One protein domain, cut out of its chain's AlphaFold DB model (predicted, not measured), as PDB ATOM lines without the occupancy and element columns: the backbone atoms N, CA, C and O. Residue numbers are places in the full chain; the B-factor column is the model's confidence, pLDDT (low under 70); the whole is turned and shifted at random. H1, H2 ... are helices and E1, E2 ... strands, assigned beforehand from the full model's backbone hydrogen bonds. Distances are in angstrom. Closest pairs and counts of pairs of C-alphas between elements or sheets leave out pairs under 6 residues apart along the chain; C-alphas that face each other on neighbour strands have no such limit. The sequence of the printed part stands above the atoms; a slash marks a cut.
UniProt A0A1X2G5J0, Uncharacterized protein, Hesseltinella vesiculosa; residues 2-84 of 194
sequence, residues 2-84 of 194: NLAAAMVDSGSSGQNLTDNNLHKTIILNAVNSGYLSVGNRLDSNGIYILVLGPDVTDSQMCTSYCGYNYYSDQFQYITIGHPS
ATOM      1  N   ASN A   2     -15.325  53.317  -5.654       84.19
ATOM      2  CA  ASN A   2     -15.677  51.950  -5.263       84.19
ATOM      3  C   ASN A   2     -15.156  50.999  -6.343       84.19
ATOM      4  O   ASN A   2     -15.294  51.308  -7.525       84.19
ATOM      5  N   LEU A   3     -14.584  49.858  -5.954       89.44
ATOM      6  CA  LEU A   3     -14.240  48.806  -6.908       89.44
ATOM      7  C   LEU A   3     -15.537  48.171  -7.426       89.44
ATOM      8  O   LEU A   3     -16.278  47.577  -6.647       89.44
ATOM      9  N   ALA A   4     -15.813  48.321  -8.722       90.38
ATOM     10  CA  ALA A   4     -17.029  47.790  -9.337       90.38
ATOM     11  C   ALA A   4     -16.921  46.287  -9.644       90.38
ATOM     12  O   ALA A   4     -17.821  45.520  -9.312       90.38
ATOM     13  N   ALA A   5     -15.818  45.873 -10.271       92.00
ATOM     14  CA  ALA A   5     -15.531  44.496 -10.660       92.00
ATOM     15  C   ALA A   5     -14.029  44.328 -10.943       92.00
ATOM     16  O   ALA A   5     -13.317  45.312 -11.142       92.00
ATOM     17  N   ALA A   6     -13.558  43.082 -10.974       93.62
ATOM     18  CA  ALA A   6     -12.202  42.719 -11.371       93.62
ATOM     19  C   ALA A   6     -12.214  41.354 -12.070       93.62
ATOM     20  O   ALA A   6     -13.063  40.510 -11.777       93.62
ATOM     21  N   MET A   7     -11.259  41.126 -12.969       94.62
ATOM     22  CA  MET A   7     -11.045  39.833 -13.616       94.62
ATOM     23  C   MET A   7      -9.557  39.597 -13.869       94.62
ATOM     24  O   MET A   7      -8.763  40.534 -13.837       94.62
ATOM     25  N   VAL A   8      -9.203  38.346 -14.153       95.38
ATOM     26  CA  VAL A   8      -7.874  37.975 -14.648       95.38
ATOM     27  C   VAL A   8      -7.988  37.708 -16.142       95.38
ATOM     28  O   VAL A   8      -8.795  36.880 -16.565       95.38
ATOM     29  N   ASP A   9      -7.183  38.410 -16.931       94.94
ATOM     30  CA  ASP A   9      -7.002  38.138 -18.352       94.94
ATOM     31  C   ASP A   9      -5.786  37.216 -18.524       94.94
ATOM     32  O   ASP A   9      -4.687  37.536 -18.080       94.94
ATOM     33  N   SER A  10      -5.983  36.043 -19.128       93.25
ATOM     34  CA  SER A  10      -4.925  35.039 -19.325       93.25
ATOM     35  C   SER A  10      -4.147  35.222 -20.638       93.25
ATOM     36  O   SER A  10      -3.728  34.237 -21.244       93.25
ATOM     37  N   GLY A  11      -3.976  36.466 -21.092       92.69
ATOM     38  CA  GLY A  11      -3.200  36.817 -22.283       92.69
ATOM     39  C   GLY A  11      -4.036  36.898 -23.559       92.69
ATOM     40  O   GLY A  11      -3.606  36.418 -24.608       92.69
ATOM     41  N   SER A  12      -5.221  37.514 -23.506       93.25
ATOM     42  CA  SER A  12      -6.117  37.697 -24.661       93.25
ATOM     43  C   SER A  12      -5.479  38.478 -25.815       93.25
ATOM     44  O   SER A  12      -5.900  38.331 -26.962       93.25
ATOM     45  N   SER A  13      -4.446  39.270 -25.521       94.75
ATOM     46  CA  SER A  13      -3.627  40.001 -26.499       94.75
ATOM     47  C   SER A  13      -2.173  39.499 -26.546       94.75
ATOM     48  O   SER A  13      -1.293  40.180 -27.060       94.75
ATOM     49  N   GLY A  14      -1.920  38.292 -26.026       95.38
ATOM     50  CA  GLY A  14      -0.581  37.739 -25.827       95.38
ATOM     51  C   GLY A  14       0.140  38.324 -24.607       95.38
ATOM     52  O   GLY A  14      -0.430  39.088 -23.834       95.38
ATOM     53  N   GLN A  15       1.403  37.928 -24.435       95.31
ATOM     54  CA  GLN A  15       2.273  38.342 -23.321       95.31
ATOM     55  C   GLN A  15       3.332  39.380 -23.731       95.31
ATOM     56  O   GLN A  15       4.154  39.759 -22.908       95.31
ATOM     57  N   ASN A  16       3.351  39.823 -24.992       95.56
ATOM     58  CA  ASN A  16       4.293  40.834 -25.478       95.56
ATOM     59  C   ASN A  16       3.502  42.033 -25.989       95.56
ATOM     60  O   ASN A  16       2.974  42.005 -27.102       95.56
ATOM     61  N   LEU A  17       3.387  43.050 -25.147       96.19
ATOM     62  CA  LEU A  17       2.659  44.276 -25.420       96.19
ATOM     63  C   LEU A  17       3.621  45.321 -25.990       96.19
ATOM     64  O   LEU A  17       4.807  45.366 -25.664       96.19
ATOM     65  N   THR A  18       3.125  46.123 -26.926       93.44
ATOM     66  CA  THR A  18       3.955  47.036 -27.718       93.44
ATOM     67  C   THR A  18       3.534  48.485 -27.611       93.44
ATOM     68  O   THR A  18       4.349  49.348 -27.934       93.44
ATOM     69  N   ASP A  19       2.287  48.751 -27.216       91.88
ATOM     70  CA  ASP A  19       1.700  50.084 -27.223       91.88
ATOM     71  C   ASP A  19       0.350  50.147 -26.484       91.88
ATOM     72  O   ASP A  19      -0.296  49.145 -26.160       91.88
ATOM     73  N   ASN A  20      -0.116  51.381 -26.305       91.81
ATOM     74  CA  ASN A  20      -1.362  51.732 -25.635       91.81
ATOM     75  C   ASN A  20      -2.629  51.184 -26.321       91.81
ATOM     76  O   ASN A  20      -3.662  51.054 -25.660       91.81
ATOM     77  N   ASN A  21      -2.598  50.847 -27.619       93.88
ATOM     78  CA  ASN A  21      -3.769  50.269 -28.286       93.88
ATOM     79  C   ASN A  21      -4.005  48.826 -27.838       93.88
ATOM     80  O   ASN A  21      -5.164  48.420 -27.716       93.88
ATOM     81  N   LEU A  22      -2.948  48.059 -27.553       95.69
ATOM     82  CA  LEU A  22      -3.090  46.719 -26.975       95.69
ATOM     83  C   LEU A  22      -3.661  46.790 -25.556       95.69
ATOM     84  O   LEU A  22      -4.620  46.078 -25.258       95.69
ATOM     85  N   HIS A  23      -3.184  47.720 -24.723       96.06
ATOM     86  CA  HIS A  23      -3.764  47.968 -23.396       96.06
ATOM     87  C   HIS A  23      -5.255  48.342 -23.481       96.06
ATOM     88  O   HIS A  23      -6.093  47.716 -22.824       96.06
ATOM     89  N   LYS A  24      -5.618  49.286 -24.371       95.44
ATOM     90  CA  LYS A  24      -7.022  49.646 -24.661       95.44
ATOM     91  C   LYS A  24      -7.834  48.421 -25.098       95.44
ATOM     92  O   LYS A  24      -8.963  48.244 -24.647       95.44
ATOM     93  N   THR A  25      -7.271  47.570 -25.954       95.56
ATOM     94  CA  THR A  25      -7.942  46.372 -26.482       95.56
ATOM     95  C   THR A  25      -8.249  45.354 -25.386       95.56
ATOM     96  O   THR A  25      -9.372  44.855 -25.334       95.56
ATOM     97  N   ILE A  26      -7.309  45.092 -24.473       96.44
ATOM     98  CA  ILE A  26      -7.524  44.194 -23.325       96.44
ATOM     99  C   ILE A  26      -8.700  44.692 -22.474       96.44
ATOM    100  O   ILE A  26      -9.615  43.927 -22.163       96.44
ATOM    101  N   ILE A  27      -8.730  45.992 -22.164       95.75
ATOM    102  CA  ILE A  27      -9.810  46.602 -21.374       95.75
ATOM    103  C   ILE A  27     -11.156  46.497 -22.103       95.75
ATOM    104  O   ILE A  27     -12.156  46.090 -21.509       95.75
ATOM    105  N   LEU A  28     -11.194  46.814 -23.401       94.62
ATOM    106  CA  LEU A  28     -12.409  46.701 -24.210       94.62
ATOM    107  C   LEU A  28     -12.926  45.259 -24.268       94.62
ATOM    108  O   LEU A  28     -14.128  45.039 -24.133       94.62
ATOM    109  N   ASN A  29     -12.040  44.275 -24.421       94.25
ATOM    110  CA  ASN A  29     -12.409  42.860 -24.409       94.25
ATOM    111  C   ASN A  29     -12.996  42.449 -23.053       94.25
ATOM    112  O   ASN A  29     -14.050  41.811 -23.005       94.25
ATOM    113  N   ALA A  30     -12.371  42.876 -21.954       94.50
ATOM    114  CA  ALA A  30     -12.856  42.628 -20.600       94.50
ATOM    115  C   ALA A  30     -14.249  43.242 -20.355       94.50
ATOM    116  O   ALA A  30     -15.126  42.595 -19.780       94.50
ATOM    117  N   VAL A  31     -14.513  44.449 -20.858       93.75
ATOM    118  CA  VAL A  31     -15.844  45.079 -20.781       93.75
ATOM    119  C   VAL A  31     -16.864  44.354 -21.659       93.75
ATOM    120  O   VAL A  31     -17.954  44.032 -21.189       93.75
ATOM    121  N   ASN A  32     -16.513  44.049 -22.908       91.62
ATOM    122  CA  ASN A  32     -17.416  43.411 -23.871       91.62
ATOM    123  C   ASN A  32     -17.763  41.962 -23.503       91.62
ATOM    124  O   ASN A  32     -18.823  41.471 -23.890       91.62
ATOM    125  N   SER A  33     -16.903  41.293 -22.732       89.56
ATOM    126  CA  SER A  33     -17.174  39.966 -22.166       89.56
ATOM    127  C   SER A  33     -18.271  39.965 -21.090       89.56
ATOM    128  O   SER A  33     -18.839  38.915 -20.797       89.56
ATOM    129  N   GLY A  34     -18.565  41.132 -20.503       86.44
ATOM    130  CA  GLY A  34     -19.510  41.305 -19.399       86.44
ATOM    131  C   GLY A  34     -18.943  41.112 -17.997       86.44
ATOM    132  O   GLY A  34     -19.675  41.282 -17.025       86.44
ATOM    133  N   TYR A  35     -17.645  40.821 -17.855       85.06
ATOM    134  CA  TYR A  35     -17.015  40.698 -16.535       85.06
ATOM    135  C   TYR A  35     -16.887  42.037 -15.804       85.06
ATOM    136  O   TYR A  35     -17.143  42.103 -14.603       85.06
ATOM    137  N   LEU A  36     -16.495  43.104 -16.509       86.50
ATOM    138  CA  LEU A  36     -16.274  44.419 -15.889       86.50
ATOM    139  C   LEU A  36     -17.521  45.312 -15.861       86.50
ATOM    140  O   LEU A  36     -17.529  46.339 -15.190       86.50
ATOM    141  N   SER A  37     -18.575  44.947 -16.591       79.94
ATOM    142  CA  SER A  37     -19.791  45.751 -16.708       79.94
ATOM    143  C   SER A  37     -21.000  44.851 -16.905       79.94
ATOM    144  O   SER A  37     -21.074  44.128 -17.893       79.94
ATOM    145  N   VAL A  38     -21.985  44.958 -16.009       70.44
ATOM    146  CA  VAL A  38     -23.246  44.182 -16.045       70.44
ATOM    147  C   VAL A  38     -24.036  44.410 -17.346       70.44
ATOM    148  O   VAL A  38     -24.879  43.597 -17.713       70.44
ATOM    149  N   GLY A  39     -23.772  45.512 -18.056       79.75
ATOM    150  CA  GLY A  39     -24.389  45.823 -19.347       79.75
ATOM    151  C   GLY A  39     -23.480  45.629 -20.560       79.75
ATOM    152  O   GLY A  39     -23.902  45.991 -21.653       79.75
ATOM    153  N   ASN A  40     -22.248  45.138 -20.385       85.12
ATOM    154  CA  ASN A  40     -21.197  45.100 -21.412       85.12
ATOM    155  C   ASN A  40     -20.937  46.487 -22.024       85.12
ATOM    156  O   ASN A  40     -20.789  46.645 -23.236       85.12
ATOM    157  N   ARG A  41     -20.961  47.528 -21.185       88.94
ATOM    158  CA  ARG A  41     -20.779  48.924 -21.605       88.94
ATOM    159  C   ARG A  41     -19.680  49.580 -20.803       88.94
ATOM    160  O   ARG A  41     -19.615  49.401 -19.588       88.94
ATOM    161  N   LEU A  42     -18.886  50.387 -21.492       91.56
ATOM    162  CA  LEU A  42     -17.933  51.274 -20.853       91.56
ATOM    163  C   LEU A  42     -18.668  52.264 -19.945       91.56
ATOM    164  O   LEU A  42     -19.580  52.963 -20.384       91.56
ATOM    165  N   ASP A  43     -18.234  52.341 -18.696       90.81
ATOM    166  CA  ASP A  43     -18.414  53.514 -17.855       90.81
ATOM    167  C   ASP A  43     -17.367  54.579 -18.217       90.81
ATOM    168  O   ASP A  43     -16.184  54.413 -17.932       90.81
ATOM    169  N   SER A  44     -17.804  55.666 -18.855       90.38
ATOM    170  CA  SER A  44     -16.953  56.809 -19.218       90.38
ATOM    171  C   SER A  44     -16.607  57.721 -18.034       90.38
ATOM    172  O   SER A  44     -15.871  58.687 -18.211       90.38
ATOM    173  N   ASN A  45     -17.194  57.477 -16.858       88.06
ATOM    174  CA  ASN A  45     -16.846  58.154 -15.606       88.06
ATOM    175  C   ASN A  45     -16.014  57.250 -14.679       88.06
ATOM    176  O   ASN A  45     -15.626  57.682 -13.592       88.06
ATOM    177  N   GLY A  46     -15.791  55.996 -15.078       90.94
ATOM    178  CA  GLY A  46     -14.968  55.035 -14.362       90.94
ATOM    179  C   GLY A  46     -13.507  55.095 -14.800       90.94
ATOM    180  O   GLY A  46     -13.177  55.599 -15.871       90.94
ATOM    181  N   ILE A  47     -12.638  54.526 -13.967       94.25
ATOM    182  CA  ILE A  47     -11.222  54.314 -14.276       94.25
ATOM    183  C   ILE A  47     -11.006  52.809 -14.389       94.25
ATOM    184  O   ILE A  47     -11.328  52.064 -13.461       94.25
ATOM    185  N   TYR A  48     -10.456  52.361 -15.514       95.94
ATOM    186  CA  TYR A  48     -10.064  50.966 -15.705       95.94
ATOM    187  C   TYR A  48      -8.603  50.803 -15.317       95.94
ATOM    188  O   TYR A  48      -7.763  51.582 -15.745       95.94
ATOM    189  N   ILE A  49      -8.282  49.799 -14.508       97.06
ATOM    190  CA  ILE A  49      -6.908  49.563 -14.062       97.06
ATOM    191  C   ILE A  49      -6.462  48.216 -14.620       97.06
ATOM    192  O   ILE A  49      -7.039  47.180 -14.290       97.06
ATOM    193  N   LEU A  50      -5.442  48.248 -15.469       97.31
ATOM    194  CA  LEU A  50      -4.766  47.086 -16.020       97.31
ATOM    195  C   LEU A  50      -3.451  46.880 -15.264       97.31
ATOM    196  O   LEU A  50      -2.526  47.672 -15.393       97.31
ATOM    197  N   VAL A  51      -3.358  45.811 -14.478       97.56
ATOM    198  CA  VAL A  51      -2.108  45.420 -13.807       97.56
ATOM    199  C   VAL A  51      -1.515  44.241 -14.566       97.56
ATOM    200  O   VAL A  51      -2.157  43.197 -14.679       97.56
ATOM    201  N   LEU A  52      -0.314  44.416 -15.110       97.38
ATOM    202  CA  LEU A  52       0.369  43.387 -15.887       97.38
ATOM    203  C   LEU A  52       0.926  42.288 -14.972       97.38
ATOM    204  O   LEU A  52       1.306  42.535 -13.826       97.38
ATOM    205  N   GLY A  53       0.964  41.061 -15.489       95.88
ATOM    206  CA  GLY A  53       1.584  39.921 -14.817       95.88
ATOM    207  C   GLY A  53       3.116  39.945 -14.913       95.88
ATOM    208  O   GLY A  53       3.669  40.628 -15.775       95.88
ATOM    209  N   PRO A  54       3.828  39.185 -14.059       95.19
ATOM    210  CA  PRO A  54       5.291  39.085 -14.099       95.19
ATOM    211  C   PRO A  54       5.838  38.425 -15.377       95.19
ATOM    212  O   PRO A  54       7.031  38.520 -15.651       95.19
ATOM    213  N   ASP A  55       4.985  37.725 -16.123       94.56
ATOM    214  CA  ASP A  55       5.266  37.044 -17.390       94.56
ATOM    215  C   ASP A  55       4.902  37.882 -18.628       94.56
ATOM    216  O   ASP A  55       5.090  37.419 -19.752       94.56
ATOM    217  N   VAL A  56       4.396  39.104 -18.438       95.75
ATOM    218  CA  VAL A  56       4.051  40.029 -19.520       95.75
ATOM    219  C   VAL A  56       5.195  41.013 -19.737       95.75
ATOM    220  O   VAL A  56       5.652  41.669 -18.802       95.75
ATOM    221  N   THR A  57       5.646  41.137 -20.982       93.25
ATOM    222  CA  THR A  57       6.570  42.188 -21.403       93.25
ATOM    223  C   THR A  57       5.800  43.332 -22.046       93.25
ATOM    224  O   THR A  57       4.806  43.115 -22.737       93.25
ATOM    225  N   ASP A  58       6.276  44.550 -21.819       95.25
ATOM    226  CA  ASP A  58       5.792  45.754 -22.477       95.25
ATOM    227  C   ASP A  58       6.992  46.556 -22.993       95.25
ATOM    228  O   ASP A  58       8.020  46.651 -22.317       95.25
ATOM    229  N   SER A  59       6.888  47.085 -24.211       92.81
ATOM    230  CA  SER A  59       8.017  47.692 -24.929       92.81
ATOM    231  C   SER A  59       8.561  48.973 -24.283       92.81
ATOM    232  O   SER A  59       9.716  49.328 -24.530       92.81
ATOM    233  N   GLN A  60       7.753  49.668 -23.475       91.81
ATOM    234  CA  GLN A  60       8.113  50.946 -22.855       91.81
ATOM    235  C   GLN A  60       8.303  50.835 -21.339       91.81
ATOM    236  O   GLN A  60       8.950  51.692 -20.726       91.81
ATOM    237  N   MET A  61       7.805  49.759 -20.732       91.69
ATOM    238  CA  MET A  61       8.068  49.444 -19.336       91.69
ATOM    239  C   MET A  61       9.579  49.376 -19.050       91.69
ATOM    240  O   MET A  61      10.383  48.994 -19.902       91.69
ATOM    241  N   CYS A  62       9.976  49.775 -17.840       89.75
ATOM    242  CA  CYS A  62      11.362  49.800 -17.347       89.75
ATOM    243  C   CYS A  62      12.287  50.844 -17.984       89.75
ATOM    244  O   CYS A  62      13.385  51.059 -17.475       89.75
ATOM    245  N   THR A  63      11.876  51.472 -19.085       89.00
ATOM    246  CA  THR A  63      12.668  52.498 -19.782       89.00
ATOM    247  C   THR A  63      11.983  53.850 -19.763       89.00
ATOM    248  O   THR A  63      12.635  54.862 -19.535       89.00
ATOM    249  N   SER A  64      10.672  53.850 -19.989       89.00
ATOM    250  CA  SER A  64       9.847  55.053 -20.026       89.00
ATOM    251  C   SER A  64       9.017  55.181 -18.758       89.00
ATOM    252  O   SER A  64       8.830  56.288 -18.271       89.00
ATOM    253  N   TYR A  65       8.529  54.055 -18.223       92.19
ATOM    254  CA  TYR A  65       7.621  54.069 -17.086       92.19
ATOM    255  C   TYR A  65       7.579  52.757 -16.285       92.19
ATOM    256  O   TYR A  65       8.009  51.695 -16.747       92.19
ATOM    257  N   CYS A  66       6.990  52.837 -15.091       95.25
ATOM    258  CA  CYS A  66       6.562  51.693 -14.272       95.25
ATOM    259  C   CYS A  66       5.041  51.491 -14.300       95.25
ATOM    260  O   CYS A  66       4.550  50.375 -14.136       95.25
ATOM    261  N   GLY A  67       4.310  52.565 -14.564       95.56
ATOM    262  CA  GLY A  67       2.908  52.592 -14.927       95.56
ATOM    263  C   GLY A  67       2.650  53.855 -15.735       95.56
ATOM    264  O   GLY A  67       3.530  54.697 -15.862       95.56
ATOM    265  N   TYR A  68       1.484  53.947 -16.347       94.00
ATOM    266  CA  TYR A  68       1.052  55.181 -16.974       94.00
ATOM    267  C   TYR A  68      -0.468  55.255 -16.951       94.00
ATOM    268  O   TYR A  68      -1.168  54.236 -16.888       94.00
ATOM    269  N   ASN A  69      -0.981  56.465 -17.095       93.62
ATOM    270  CA  ASN A  69      -2.388  56.734 -17.274       93.62
ATOM    271  C   ASN A  69      -2.675  57.328 -18.654       93.62
ATOM    272  O   ASN A  69      -1.813  57.908 -19.314       93.62
ATOM    273  N   TYR A  70      -3.899  57.124 -19.140       93.69
ATOM    274  CA  TYR A  70      -4.287  57.610 -20.455       93.69
ATOM    275  C   TYR A  70      -5.794  57.809 -20.584       93.69
ATOM    276  O   TYR A  70      -6.603  57.095 -19.983       93.69
ATOM    277  N   TYR A  71      -6.179  58.741 -21.455       93.81
ATOM    278  CA  TYR A  71      -7.556  58.920 -21.896       93.81
ATOM    279  C   TYR A  71      -7.714  58.395 -23.317       93.81
ATOM    280  O   TYR A  71      -7.114  58.908 -24.261       93.81
ATOM    281  N   SER A  72      -8.539  57.364 -23.490       91.00
ATOM    282  CA  SER A  72      -8.597  56.650 -24.761       91.00
ATOM    283  C   SER A  72      -9.360  57.369 -25.867       91.00
ATOM    284  O   SER A  72      -9.293  56.829 -26.965       91.00
ATOM    285  N   ASP A  73     -10.064  58.476 -25.563       87.19
ATOM    286  CA  ASP A  73     -11.231  59.102 -26.238       87.19
ATOM    287  C   ASP A  73     -12.624  58.738 -25.680       87.19
ATOM    288  O   ASP A  73     -13.586  59.476 -25.904       87.19
ATOM    289  N   GLN A  74     -12.726  57.647 -24.919       89.50
ATOM    290  CA  GLN A  74     -13.991  57.076 -24.436       89.50
ATOM    291  C   GLN A  74     -14.009  56.863 -22.919       89.50
ATOM    292  O   GLN A  74     -15.069  56.962 -22.301       89.50
ATOM    293  N   PHE A  75     -12.857  56.542 -22.334       93.00
ATOM    294  CA  PHE A  75     -12.690  56.238 -20.916       93.00
ATOM    295  C   PHE A  75     -11.248  56.501 -20.473       93.00
ATOM    296  O   PHE A  75     -10.336  56.581 -21.303       93.00
ATOM    297  N   GLN A  76     -11.053  56.619 -19.163       95.25
ATOM    298  CA  GLN A  76      -9.745  56.710 -18.527       95.25
ATOM    299  C   GLN A  76      -9.256  55.329 -18.113       95.25
ATOM    300  O   GLN A  76     -10.033  54.500 -17.627       95.25
ATOM    301  N   TYR A  77      -7.958  55.090 -18.254       96.19
ATOM    302  CA  TYR A  77      -7.358  53.883 -17.721       96.19
ATOM    303  C   TYR A  77      -5.932  54.095 -17.229       96.19
ATOM    304  O   TYR A  77      -5.245  55.019 -17.655       96.19
ATOM    305  N   ILE A  78      -5.525  53.207 -16.330       97.25
ATOM    306  CA  ILE A  78      -4.176  53.082 -15.791       97.25
ATOM    307  C   ILE A  78      -3.635  51.731 -16.238       97.25
ATOM    308  O   ILE A  78      -4.331  50.723 -16.103       97.25
ATOM    309  N   THR A  79      -2.395  51.696 -16.704       97.50
ATOM    310  CA  THR A  79      -1.630  50.461 -16.876       97.50
ATOM    311  C   THR A  79      -0.475  50.459 -15.885       97.50
ATOM    312  O   THR A  79       0.274  51.423 -15.818       97.50
ATOM    313  N   ILE A  80      -0.302  49.377 -15.128       97.94
ATOM    314  CA  ILE A  80       0.810  49.203 -14.186       97.94
ATOM    315  C   ILE A  80       1.594  47.966 -14.593       97.94
ATOM    316  O   ILE A  80       1.055  46.858 -14.616       97.94
ATOM    317  N   GLY A  81       2.873  48.152 -14.898       97.00
ATOM    318  CA  GLY A  81       3.799  47.059 -15.145       97.00
ATOM    319  C   GLY A  81       4.164  46.333 -13.852       97.00
ATOM    320  O   GLY A  81       4.228  46.937 -12.782       97.00
ATOM    321  N   HIS A  82       4.442  45.030 -13.926       97.06
ATOM    322  CA  HIS A  82       4.814  44.263 -12.738       97.06
ATOM    323  C   HIS A  82       6.255  44.582 -12.274       97.06
ATOM    324  O   HIS A  82       7.207  44.223 -12.974       97.06
ATOM    325  N   PRO A  83       6.494  45.146 -11.073       96.50
ATOM    326  CA  PRO A  83       7.826  45.620 -10.679       96.50
ATOM    327  C   PRO A  83       8.932  44.553 -10.644       96.50
ATOM    328  O   PRO A  83      10.107  44.902 -10.639       96.50
ATOM    329  N   SER A  84       8.602  43.254 -10.665       95.06
ATOM    330  CA  SER A  84       9.612  42.186 -10.781       95.06
ATOM    331  C   SER A  84      10.400  42.202 -12.093       95.06
ATOM    332  O   SER A  84      11.483  41.627 -12.134       95.06
TER     333      SER A  84
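This is residues 2 to 84 of the 194 residues of an uncharacterized protein of Hesseltinella vesiculosa (UniProt A0A1X2G5J0). Little of this domain is regular: a small three-stranded sheet has one helix, H1, across one face, and long loops join them. The printed 83 residues run H1, E1, E2, E3; the mixed sheet is ordered E1, E3, E2. The class is mixed helix and strand, with 28 residues in named elements. It is compact, radius of gyration of the C-alphas 12.3 A, and elongated, 36 by 24 by 22 A.

After residues 2 to 19, find C-alpha 20 at (-1.362, 51.732, -25.635); H1 runs from there to 32, 18.2 A. Then come E1, residues 47 to 51, 12.7 A; E2, 67 to 71, 14.1 A; and E3, 76 to 80, 13.7 A, ending at C-alpha 80 (0.810, 49.203, -14.186).

Look at inner strand E3: it is parallel to E1 (N 50 to O 78, 2.8 A) and antiparallel to E2 (N 70 to O 77, 2.9 A), its hairpin partner. H1, on one face in two layers, helix over sheet, has height 9.1 A and runs across the strands, at 70 degrees to E1 on the local plane; its closest C-alphas to E1 are Ile 27 and Tyr 48, 7.2 A. Every O i to N i+4 pair in H1 is within hydrogen-bond range.

The C-alphas of Gly 39 and Thr 63 are farthest apart, 37.7 A. The links H1 to E1 and E1 to E2 are long. The printed part has no cut, and no printed residue is under pLDDT 70.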